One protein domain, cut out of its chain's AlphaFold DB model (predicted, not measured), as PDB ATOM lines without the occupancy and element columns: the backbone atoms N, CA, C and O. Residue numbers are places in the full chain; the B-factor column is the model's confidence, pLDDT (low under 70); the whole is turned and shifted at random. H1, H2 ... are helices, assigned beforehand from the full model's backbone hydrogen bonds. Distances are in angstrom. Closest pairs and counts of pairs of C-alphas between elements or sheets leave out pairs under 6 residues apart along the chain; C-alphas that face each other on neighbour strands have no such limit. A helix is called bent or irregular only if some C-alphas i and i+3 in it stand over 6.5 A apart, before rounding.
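This is residues 48 to 118 of the 208 residues of an uncharacterized protein of Thioalkalivibrio denitrificans (UniProt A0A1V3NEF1). A long helix, H1, runs along much of the length, and a helical hairpin, H3 and H4, packs on its first half through H3, with H4 folding back from the far end of H3. A long loop, residues 69 to 82, leads back from the end of H1 to the very short H2. The printed part has 71 residues with four named helices, in the order H1, H2, H3, H4, and no named strand; the class is all helix. The whole is compact, with a radius of gyration of the C-alphas of 11.7 A, yet elongated, spanning 36 by 22 by 22 A.

H1, residues 48 to 68, touches H3, residues 89 to 98, with its residues 52 to 60 alone; the closest C-alphas, of Ala 56 and Ala 89, are 5.1 A apart. They run opposite ways at 36 degrees, only just a steep tilt. H3 forms a hairpin with H4, residues 100 to 118, opposite ways at a steep tilt of 39 degrees; H4 touches it with residues 102 to 107 alone, closest at the C-alphas of Trp 96 and Gly 103, 4.3 A. H1 and H4 are close but not clearly touching, closest at the C-alphas of Val 59 and Leu 114, 7.8 A. H2, residues 83 to 86, is close to but not clearly touching H3, near H1, and apart from H4; its closest C-alphas to H3 are those of Pro 83 and Val 92, 6.7 A. Every O i to N i+4 pair is within hydrogen-bond range in H1 and H3, 12 of 15 are in H4, and H2 is too short for one.

H1 begins at C-alpha 48 (-34.292, 29.398, 28.299) and is 30.1 A long. H4 ends at C-alpha 118 (-18.419, 19.182, 39.653), is 27.0 A long, and is only just irregular: C-alphas 102 and 105 are 6.9 A apart. H3 is 14.3 A long and H2 6.5 A.

The C-alphas farthest apart, of Gly 70 and Ala 101, are 36.3 A apart. The printed part has no cut; the link H1 to H2 is long, the other two tight. Mean pLDDT of the printed part is 76.9, with residues 69 and 72 to 87 under 70.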
ATOM      1  N   ALA A  48     -33.974  29.893  26.954       75.00
ATOM      2  CA  ALA A  48     -34.292  29.398  28.299       75.00
ATOM      3  C   ALA A  48     -34.701  27.911  28.284       75.00
ATOM      4  O   ALA A  48     -34.358  27.144  29.177       75.00
ATOM      5  N   ARG A  49     -35.358  27.465  27.206       75.31
ATOM      6  CA  ARG A  49     -35.721  26.060  26.989       75.31
ATOM      7  C   ARG A  49     -34.506  25.138  26.840       75.31
ATOM      8  O   ARG A  49     -34.524  24.035  27.384       75.31
ATOM      9  N   GLU A  50     -33.477  25.559  26.107       77.94
ATOM     10  CA  GLU A  50     -32.237  24.782  25.965       77.94
ATOM     11  C   GLU A  50     -31.432  24.776  27.267       77.94
ATOM     12  O   GLU A  50     -30.888  23.735  27.634       77.94
ATOM     13  N   LEU A  51     -31.441  25.883  28.018       78.69
ATOM     14  CA  LEU A  51     -30.839  25.942  29.350       78.69
ATOM     15  C   LEU A  51     -31.508  24.948  30.308       78.69
ATOM     16  O   LEU A  51     -30.821  24.089  30.855       78.69
ATOM     17  N   VAL A  52     -32.841  24.979  30.436       81.88
ATOM     18  CA  VAL A  52     -33.590  24.006  31.256       81.88
ATOM     19  C   VAL A  52     -33.265  22.582  30.854       81.88
ATOM     20  O   VAL A  52     -33.042  21.728  31.705       81.88
ATOM     21  N   ARG A  53     -33.242  22.303  29.548       79.12
ATOM     22  CA  ARG A  53     -32.953  20.959  29.052       79.12
ATOM     23  C   ARG A  53     -31.539  20.517  29.426       79.12
ATOM     24  O   ARG A  53     -31.351  19.351  29.768       79.12
ATOM     25  N   GLY A  54     -30.564  21.417  29.336       78.19
ATOM     26  CA  GLY A  54     -29.182  21.161  29.728       78.19
ATOM     27  C   GLY A  54     -29.053  20.887  31.223       78.19
ATOM     28  O   GLY A  54     -28.515  19.851  31.605       78.19
ATOM     29  N   VAL A  55     -29.615  21.765  32.055       81.38
ATOM     30  CA  VAL A  55     -29.569  21.641  33.518       81.38
ATOM     31  C   VAL A  55     -30.320  20.391  33.985       81.38
ATOM     32  O   VAL A  55     -29.775  19.617  34.761       81.38
ATOM     33  N   ALA A  56     -31.503  20.097  33.435       81.25
ATOM     34  CA  ALA A  56     -32.248  18.876  33.756       81.25
ATOM     35  C   ALA A  56     -31.442  17.604  33.446       81.25
ATOM     36  O   ALA A  56     -31.435  16.657  34.228       81.25
ATOM     37  N   ARG A  57     -30.731  17.578  32.310       80.75
ATOM     38  CA  ARG A  57     -29.849  16.456  31.956       80.75
ATOM     39  C   ARG A  57     -28.673  16.320  32.914       80.75
ATOM     40  O   ARG A  57     -28.259  15.198  33.185       80.75
ATOM     41  N   LEU A  58     -28.128  17.437  33.390       80.12
ATOM     42  CA  LEU A  58     -27.031  17.440  34.350       80.12
ATOM     43  C   LEU A  58     -27.482  16.873  35.702       80.12
ATOM     44  O   LEU A  58     -26.823  15.977  36.224       80.12
ATOM     45  N   VAL A  59     -28.638  17.322  36.196       80.19
ATOM     46  CA  VAL A  59     -29.272  16.808  37.420       80.19
ATOM     47  C   VAL A  59     -29.517  15.300  37.309       80.19
ATOM     48  O   VAL A  59     -29.084  14.536  38.168       80.19
ATOM     49  N   GLU A  60     -30.126  14.832  36.216       79.44
ATOM     50  CA  GLU A  60     -30.377  13.396  36.026       79.44
ATOM     51  C   GLU A  60     -29.076  12.583  35.900       79.44
ATOM     52  O   GLU A  60     -28.987  11.451  36.382       79.44
ATOM     53  N   GLY A  61     -28.041  13.162  35.285       76.69
ATOM     54  CA  GLY A  61     -26.710  12.566  35.219       76.69
ATOM     55  C   GLY A  61     -26.100  12.351  36.604       76.69
ATOM     56  O   GLY A  61     -25.590  11.266  36.883       76.69
ATOM     57  N   GLN A  62     -26.206  13.339  37.493       77.69
ATOM     58  CA  GLN A  62     -25.725  13.227  38.873       77.69
ATOM     59  C   GLN A  62     -26.515  12.199  39.684       77.69
ATOM     60  O   GLN A  62     -25.907  11.382  40.372       77.69
ATOM     61  N   ARG A  63     -27.844  12.143  39.530       77.25
ATOM     62  CA  ARG A  63     -28.676  11.092  40.146       77.25
ATOM     63  C   ARG A  63     -28.288   9.696  39.687       77.25
ATOM     64  O   ARG A  63     -28.281   8.743  40.460       77.25
ATOM     65  N   ARG A  64     -28.008   9.528  38.393       76.25
ATOM     66  CA  ARG A  64     -27.539   8.243  37.865       76.25
ATOM     67  C   ARG A  64     -26.192   7.862  38.477       76.25
ATOM     68  O   ARG A  64     -26.064   6.739  38.949       76.25
ATOM     69  N   LEU A  65     -25.242   8.796  38.525       74.50
ATOM     70  CA  LEU A  65     -23.930   8.565  39.130       74.50
ATOM     71  C   LEU A  65     -24.047   8.186  40.615       74.50
ATOM     72  O   LEU A  65     -23.404   7.242  41.060       74.50
ATOM     73  N   ALA A  66     -24.904   8.878  41.367       72.50
ATOM     74  CA  ALA A  66     -25.187   8.559  42.761       72.50
ATOM     75  C   ALA A  66     -25.672   7.118  42.938       72.50
ATOM     76  O   ALA A  66     -25.099   6.360  43.721       72.50
ATOM     77  N   ARG A  67     -26.678   6.721  42.148       73.00
ATOM     78  CA  ARG A  67     -27.229   5.360  42.154       73.00
ATOM     79  C   ARG A  67     -26.182   4.307  41.800       73.00
ATOM     80  O   ARG A  67     -26.125   3.272  42.455       73.00
ATOM     81  N   GLU A  68     -25.343   4.571  40.800       73.56
ATOM     82  CA  GLU A  68     -24.259   3.666  40.391       73.56
ATOM     83  C   GLU A  68     -23.201   3.479  41.490       73.56
ATOM     84  O   GLU A  68     -22.610   2.408  41.601       73.56
ATOM     85  N   LEU A  69     -23.006   4.488  42.343       69.25
ATOM     86  CA  LEU A  69     -22.093   4.442  43.488       69.25
ATOM     87  C   LEU A  69     -22.766   3.971  44.791       69.25
ATOM     88  O   LEU A  69     -22.118   3.955  45.838       69.25
ATOM     89  N   GLY A  70     -24.049   3.598  44.755       72.38
ATOM     90  CA  GLY A  70     -24.811   3.198  45.942       72.38
ATOM     91  C   GLY A  70     -25.054   4.338  46.938       72.38
ATOM     92  O   GLY A  70     -25.288   4.087  48.120       72.38
ATOM     93  N   LEU A  71     -24.975   5.590  46.483       70.69
ATOM     94  CA  LEU A  71     -25.248   6.773  47.291       70.69
ATOM     95  C   LEU A  71     -26.751   7.073  47.284       70.69
ATOM     96  O   LEU A  71     -27.411   6.954  46.254       70.69
ATOM     97  N   ASN A  72     -27.290   7.479  48.437       68.00
ATOM     98  CA  ASN A  72     -28.664   7.976  48.523       68.00
ATOM     99  C   ASN A  72     -28.754   9.349  47.828       68.00
ATOM    100  O   ASN A  72     -27.875  10.187  48.040       68.00
ATOM    101  N   ASP A  73     -29.814   9.584  47.049       63.31
ATOM    102  CA  ASP A  73     -30.109  10.850  46.359       63.31
ATOM    103  C   ASP A  73     -30.049  12.058  47.327       63.31
ATOM    104  O   ASP A  73     -29.591  13.132  46.948       63.31
ATOM    105  N   GLU A  74     -30.406  11.862  48.602       63.53
ATOM    106  CA  GLU A  74     -30.320  12.862  49.689       63.53
ATOM    107  C   GLU A  74     -28.906  13.356  50.008       63.53
ATOM    108  O   GLU A  74     -28.734  14.387  50.650       63.53
ATOM    109  N   ARG A  75     -27.877  12.595  49.629       62.03
ATOM    110  CA  ARG A  75     -26.476  12.983  49.835       62.03
ATOM    111  C   ARG A  75     -25.887  13.721  48.639       62.03
ATOM    112  O   ARG A  75     -24.744  14.158  48.720       62.03
ATOM    113  N   VAL A  76     -26.627  13.781  47.533       62.50
ATOM    114  CA  VAL A  76     -26.156  14.268  46.226       62.50
ATOM    115  C   VAL A  76     -26.814  15.593  45.859       62.50
ATOM    116  O   VAL A  76     -26.360  16.285  44.964       62.50
ATOM    117  N   PHE A  77     -27.871  15.990  46.552       65.06
ATOM    118  CA  PHE A  77     -28.365  17.353  46.479       65.06
ATOM    119  C   PHE A  77     -28.580  17.843  47.900       65.06
ATOM    120  O   PHE A  77     -29.133  17.104  48.720       65.06
ATOM    121  N   LEU A  78     -28.090  19.043  48.213       60.97
ATOM    122  CA  LEU A  78     -28.292  19.621  49.533       60.97
ATOM    123  C   LEU A  78     -29.782  19.962  49.707       60.97
ATOM    124  O   LEU A  78     -30.569  19.945  48.760       60.97
ATOM    125  N   SER A  79     -30.186  20.199  50.952       55.50
ATOM    126  CA  SER A  79     -31.566  20.205  51.466       55.50
ATOM    127  C   SER A  79     -32.608  21.038  50.691       55.50
ATOM    128  O   SER A  79     -33.804  20.862  50.910       55.50
ATOM    129  N   ASP A  80     -32.191  21.910  49.774       56.03
ATOM    130  CA  ASP A  80     -33.058  22.822  49.017       56.03
ATOM    131  C   ASP A  80     -33.603  22.221  47.706       56.03
ATOM    132  O   ASP A  80     -34.369  22.854  46.976       56.03
ATOM    133  N   VAL A  81     -33.233  20.978  47.394       60.38
ATOM    134  CA  VAL A  81     -33.507  20.332  46.097       60.38
ATOM    135  C   VAL A  81     -34.560  19.213  46.230       60.38
ATOM    136  O   VAL A  81     -34.788  18.427  45.308       60.38
ATOM    137  N   GLU A  82     -35.288  19.190  47.354       62.88
ATOM    138  CA  GLU A  82     -36.432  18.312  47.657       62.88
ATOM    139  C   GLU A  82     -37.401  18.095  46.464       62.88
ATOM    140  O   GLU A  82     -37.797  16.946  46.221       62.88
ATOM    141  N   PRO A  83     -37.734  19.118  45.637       65.88
ATOM    142  CA  PRO A  83     -38.620  18.948  44.478       65.88
ATOM    143  C   PRO A  83     -38.105  17.964  43.414       65.88
ATOM    144  O   PRO A  83     -38.900  17.390  42.667       65.88
ATOM    145  N   PHE A  84     -36.794  17.722  43.343       67.38
ATOM    146  CA  PHE A  84     -36.195  16.792  42.382       67.38
ATOM    147  C   PHE A  84     -36.189  15.337  42.857       67.38
ATOM    148  O   PHE A  84     -35.967  14.441  42.040       67.38
ATOM    149  N   ARG A  85     -36.472  15.062  44.141       62.84
ATOM    150  CA  ARG A  85     -36.489  13.684  44.671       62.84
ATOM    151  C   ARG A  85     -37.534  12.834  43.945       62.84
ATOM    152  O   ARG A  85     -37.225  11.724  43.511       62.84
ATOM    153  N   ASN A  86     -38.713  13.412  43.701       64.25
ATOM    154  CA  ASN A  86     -39.866  12.725  43.101       64.25
ATOM    155  C   ASN A  86     -40.384  13.367  41.798       64.25
ATOM    156  O   ASN A  86     -41.288  12.821  41.169       64.25
ATOM    157  N   GLY A  87     -39.850  14.528  41.405       65.62
ATOM    158  CA  GLY A  87     -40.304  15.291  40.241       65.62
ATOM    159  C   GLY A  87     -39.443  15.096  38.991       65.62
ATOM    160  O   GLY A  87     -38.247  14.814  39.071       65.62
ATOM    161  N   ASP A  88     -40.044  15.302  37.815       80.75
ATOM    162  CA  ASP A  88     -39.293  15.508  36.572       80.75
ATOM    163  C   ASP A  88     -38.477  16.802  36.700       80.75
ATOM    164  O   ASP A  88     -39.041  17.893  36.810       80.75
ATOM    165  N   ALA A  89     -37.146  16.687  36.647       81.06
ATOM    166  CA  ALA A  89     -36.224  17.815  36.758       81.06
ATOM    167  C   ALA A  89     -36.558  18.947  35.775       81.06
ATOM    168  O   ALA A  89     -36.397  20.127  36.083       81.06
ATOM    169  N   LYS A  90     -37.068  18.599  34.589       81.69
ATOM    170  CA  LYS A  90     -37.475  19.576  33.581       81.69
ATOM    171  C   LYS A  90     -38.731  20.346  33.993       81.69
ATOM    172  O   LYS A  90     -38.832  21.530  33.676       81.69
ATOM    173  N   ALA A  91     -39.680  19.689  34.659       83.06
ATOM    174  CA  ALA A  91     -40.890  20.324  35.169       83.06
ATOM    175  C   ALA A  91     -40.552  21.283  36.318       83.06
ATOM    176  O   ALA A  91     -40.918  22.449  36.239       83.06
ATOM    177  N   VAL A  92     -39.746  20.839  37.288       83.81
ATOM    178  CA  VAL A  92     -39.300  21.663  38.427       83.81
ATOM    179  C   VAL A  92     -38.588  22.933  37.954       83.81
ATOM    180  O   VAL A  92     -38.962  24.039  38.331       83.81
ATOM    181  N   LEU A  93     -37.609  22.791  37.055       85.06
ATOM    182  CA  LEU A  93     -36.867  23.928  36.505       85.06
ATOM    183  C   LEU A  93     -37.755  24.899  35.727       85.06
ATOM    184  O   LEU A  93     -37.564  26.112  35.796       85.06
ATOM    185  N   ARG A  94     -38.720  24.378  34.961       85.62
ATOM    186  CA  ARG A  94     -39.689  25.219  34.259       85.62
ATOM    187  C   ARG A  94     -40.525  26.007  35.261       85.62
ATOM    188  O   ARG A  94     -40.698  27.204  35.067       85.62
ATOM    189  N   ASP A  95     -41.027  25.348  36.296       87.00
ATOM    190  CA  ASP A  95     -41.917  25.965  37.273       87.00
ATOM    191  C   ASP A  95     -41.175  27.049  38.073       87.00
ATOM    192  O   ASP A  95     -41.703  28.145  38.245       87.00
ATOM    193  N   TRP A  96     -39.903  26.827  38.423       88.62
ATOM    194  CA  TRP A  96     -39.042  27.858  39.014       88.62
ATOM    195  C   TRP A  96     -38.802  29.047  38.083       88.62
ATOM    196  O   TRP A  96     -38.936  30.190  38.504       88.62
ATOM    197  N   MET A  97     -38.521  28.823  36.797       85.50
ATOM    198  CA  MET A  97     -38.369  29.945  35.860       85.50
ATOM    199  C   MET A  97     -39.667  30.735  35.651       85.50
ATOM    200  O   MET A  97     -39.614  31.927  35.353       85.50
ATOM    201  N   LEU A  98     -40.828  30.086  35.776       87.94
ATOM    202  CA  LEU A  98     -42.135  30.739  35.668       87.94
ATOM    203  C   LEU A  98     -42.541  31.474  36.955       87.94
ATOM    204  O   LEU A  98     -43.375  32.372  36.883       87.94
ATOM    205  N   ALA A  99     -41.933  31.146  38.099       86.88
ATOM    206  CA  ALA A  99     -42.185  31.794  39.388       86.88
ATOM    207  C   ALA A  99     -41.579  33.210  39.503       86.88
ATOM    208  O   ALA A  99     -41.817  33.915  40.480       86.88
ATOM    209  N   GLY A 100     -40.809  33.665  38.508       85.75
ATOM    210  CA  GLY A 100     -40.238  35.011  38.501       85.75
ATOM    211  C   GLY A 100     -39.221  35.205  39.629       85.75
ATOM    212  O   GLY A 100     -38.243  34.463  39.705       85.75
ATOM    213  N   ALA A 101     -39.431  36.208  40.488       87.19
ATOM    214  CA  ALA A 101     -38.515  36.519  41.590       87.19
ATOM    215  C   ALA A 101     -38.383  35.358  42.591       87.19
ATOM    216  O   ALA A 101     -37.276  35.065  43.034       87.19
ATOM    217  N   ASP A 102     -39.479  34.645  42.858       85.25
ATOM    218  CA  ASP A 102     -39.514  33.532  43.817       85.25
ATOM    219  C   ASP A 102     -38.723  32.305  43.326       85.25
ATOM    220  O   ASP A 102     -38.359  31.429  44.106       85.25
ATOM    221  N   GLY A 103     -38.428  32.236  42.024       84.56
ATOM    222  CA  GLY A 103     -37.617  31.178  41.426       84.56
ATOM    223  C   GLY A 103     -36.112  31.443  41.431       84.56
ATOM    224  O   GLY A 103     -35.340  30.534  41.122       84.56
ATOM    225  N   VAL A 104     -35.670  32.662  41.764       86.00
ATOM    226  CA  VAL A 104     -34.257  33.060  41.655       86.00
ATOM    227  C   VAL A 104     -33.379  32.315  42.654       86.00
ATOM    228  O   VAL A 104     -32.368  31.738  42.251       86.00
ATOM    229  N   ASP A 105     -33.758  32.304  43.932       87.69
ATOM    230  CA  ASP A 105     -32.972  31.636  44.973       87.69
ATOM    231  C   ASP A 105     -32.876  30.115  44.746       87.69
ATOM    232  O   ASP A 105     -31.754  29.607  44.742       87.69
ATOM    233  N   PRO A 106     -33.970  29.385  44.436       84.50
ATOM    234  CA  PRO A 106     -33.885  27.965  44.089       84.50
ATOM    235  C   PRO A 106     -32.963  27.674  42.899       84.50
ATOM    236  O   PRO A 106     -32.185  26.721  42.925       84.50
ATOM    237  N   ILE A 107     -33.007  28.507  41.852       84.38
ATOM    238  CA  ILE A 107     -32.126  28.354  40.688       84.38
ATOM    239  C   ILE A 107     -30.667  28.609  41.076       84.38
ATOM    240  O   ILE A 107     -29.795  27.850  40.650       84.38
ATOM    241  N   ARG A 108     -30.385  29.651  41.868       85.81
ATOM    242  CA  ARG A 108     -29.022  29.944  42.330       85.81
ATOM    243  C   ARG A 108     -28.473  28.793  43.167       85.81
ATOM    244  O   ARG A 108     -27.406  28.289  42.833       85.81
ATOM    245  N   ASN A 109     -29.223  28.342  44.169       84.19
ATOM    246  CA  ASN A 109     -28.799  27.257  45.054       84.19
ATOM    247  C   ASN A 109     -28.548  25.969  44.255       84.19
ATOM    248  O   ASN A 109     -27.549  25.294  44.474       84.19
ATOM    249  N   LEU A 110     -29.376  25.677  43.243       83.56
ATOM    250  CA  LEU A 110     -29.116  24.566  42.329       83.56
ATOM    251  C   LEU A 110     -27.787  24.725  41.575       83.56
ATOM    252  O   LEU A 110     -27.053  23.754  41.424       83.56
ATOM    253  N   PHE A 111     -27.470  25.913  41.055       84.06
ATOM    254  CA  PHE A 111     -26.194  26.129  40.367       84.06
ATOM    255  C   PHE A 111     -24.992  26.005  41.302       84.06
ATOM    256  O   PHE A 111     -23.977  25.444  40.880       84.06
ATOM    257  N   ASP A 112     -25.112  26.488  42.536       84.06
ATOM    258  CA  ASP A 112     -24.075  26.351  43.557       84.06
ATOM    259  C   ASP A 112     -23.836  24.863  43.864       84.06
ATOM    260  O   ASP A 112     -22.713  24.380  43.693       84.06
ATOM    261  N   ASP A 113     -24.900  24.098  44.134       81.38
ATOM    262  CA  ASP A 113     -24.848  22.643  44.336       81.38
ATOM    263  C   ASP A 113     -24.207  21.921  43.146       81.38
ATOM    264  O   ASP A 113     -23.326  21.068  43.303       81.38
ATOM    265  N   LEU A 114     -24.624  22.261  41.923       81.94
ATOM    266  CA  LEU A 114     -24.068  21.678  40.706       81.94
ATOM    267  C   LEU A 114     -22.567  21.960  40.590       81.94
ATOM    268  O   LEU A 114     -21.808  21.062  40.218       81.94
ATOM    269  N   CYS A 115     -22.131  23.177  40.914       81.69
ATOM    270  CA  CYS A 115     -20.722  23.554  40.877       81.69
ATOM    271  C   CYS A 115     -19.912  22.809  41.939       81.69
ATOM    272  O   CYS A 115     -18.846  22.275  41.619       81.69
ATOM    273  N   GLU A 116     -20.420  22.702  43.166       79.62
ATOM    274  CA  GLU A 116     -19.771  21.941  44.234       79.62
ATOM    275  C   GLU A 116     -19.598  20.469  43.857       79.62
ATOM    276  O   GLU A 116     -18.506  19.916  44.007       79.62
ATOM    277  N   HIS A 117     -20.620  19.854  43.260       79.62
ATOM    278  CA  HIS A 117     -20.538  18.478  42.777       79.62
ATOM    279  C   HIS A 117     -19.510  18.301  41.659       79.62
ATOM    280  O   HIS A 117     -18.756  17.325  41.665       79.62
ATOM    281  N   GLN A 118     -19.443  19.232  40.701       80.69
ATOM    282  CA  GLN A 118     -18.419  19.182  39.653       80.69
ATOM    283  C   GLN A 118     -17.011  19.316  40.246       80.69
ATOM    284  O   GLN A 118     -16.110  18.568  39.865       80.69
TER     285      GLN A 118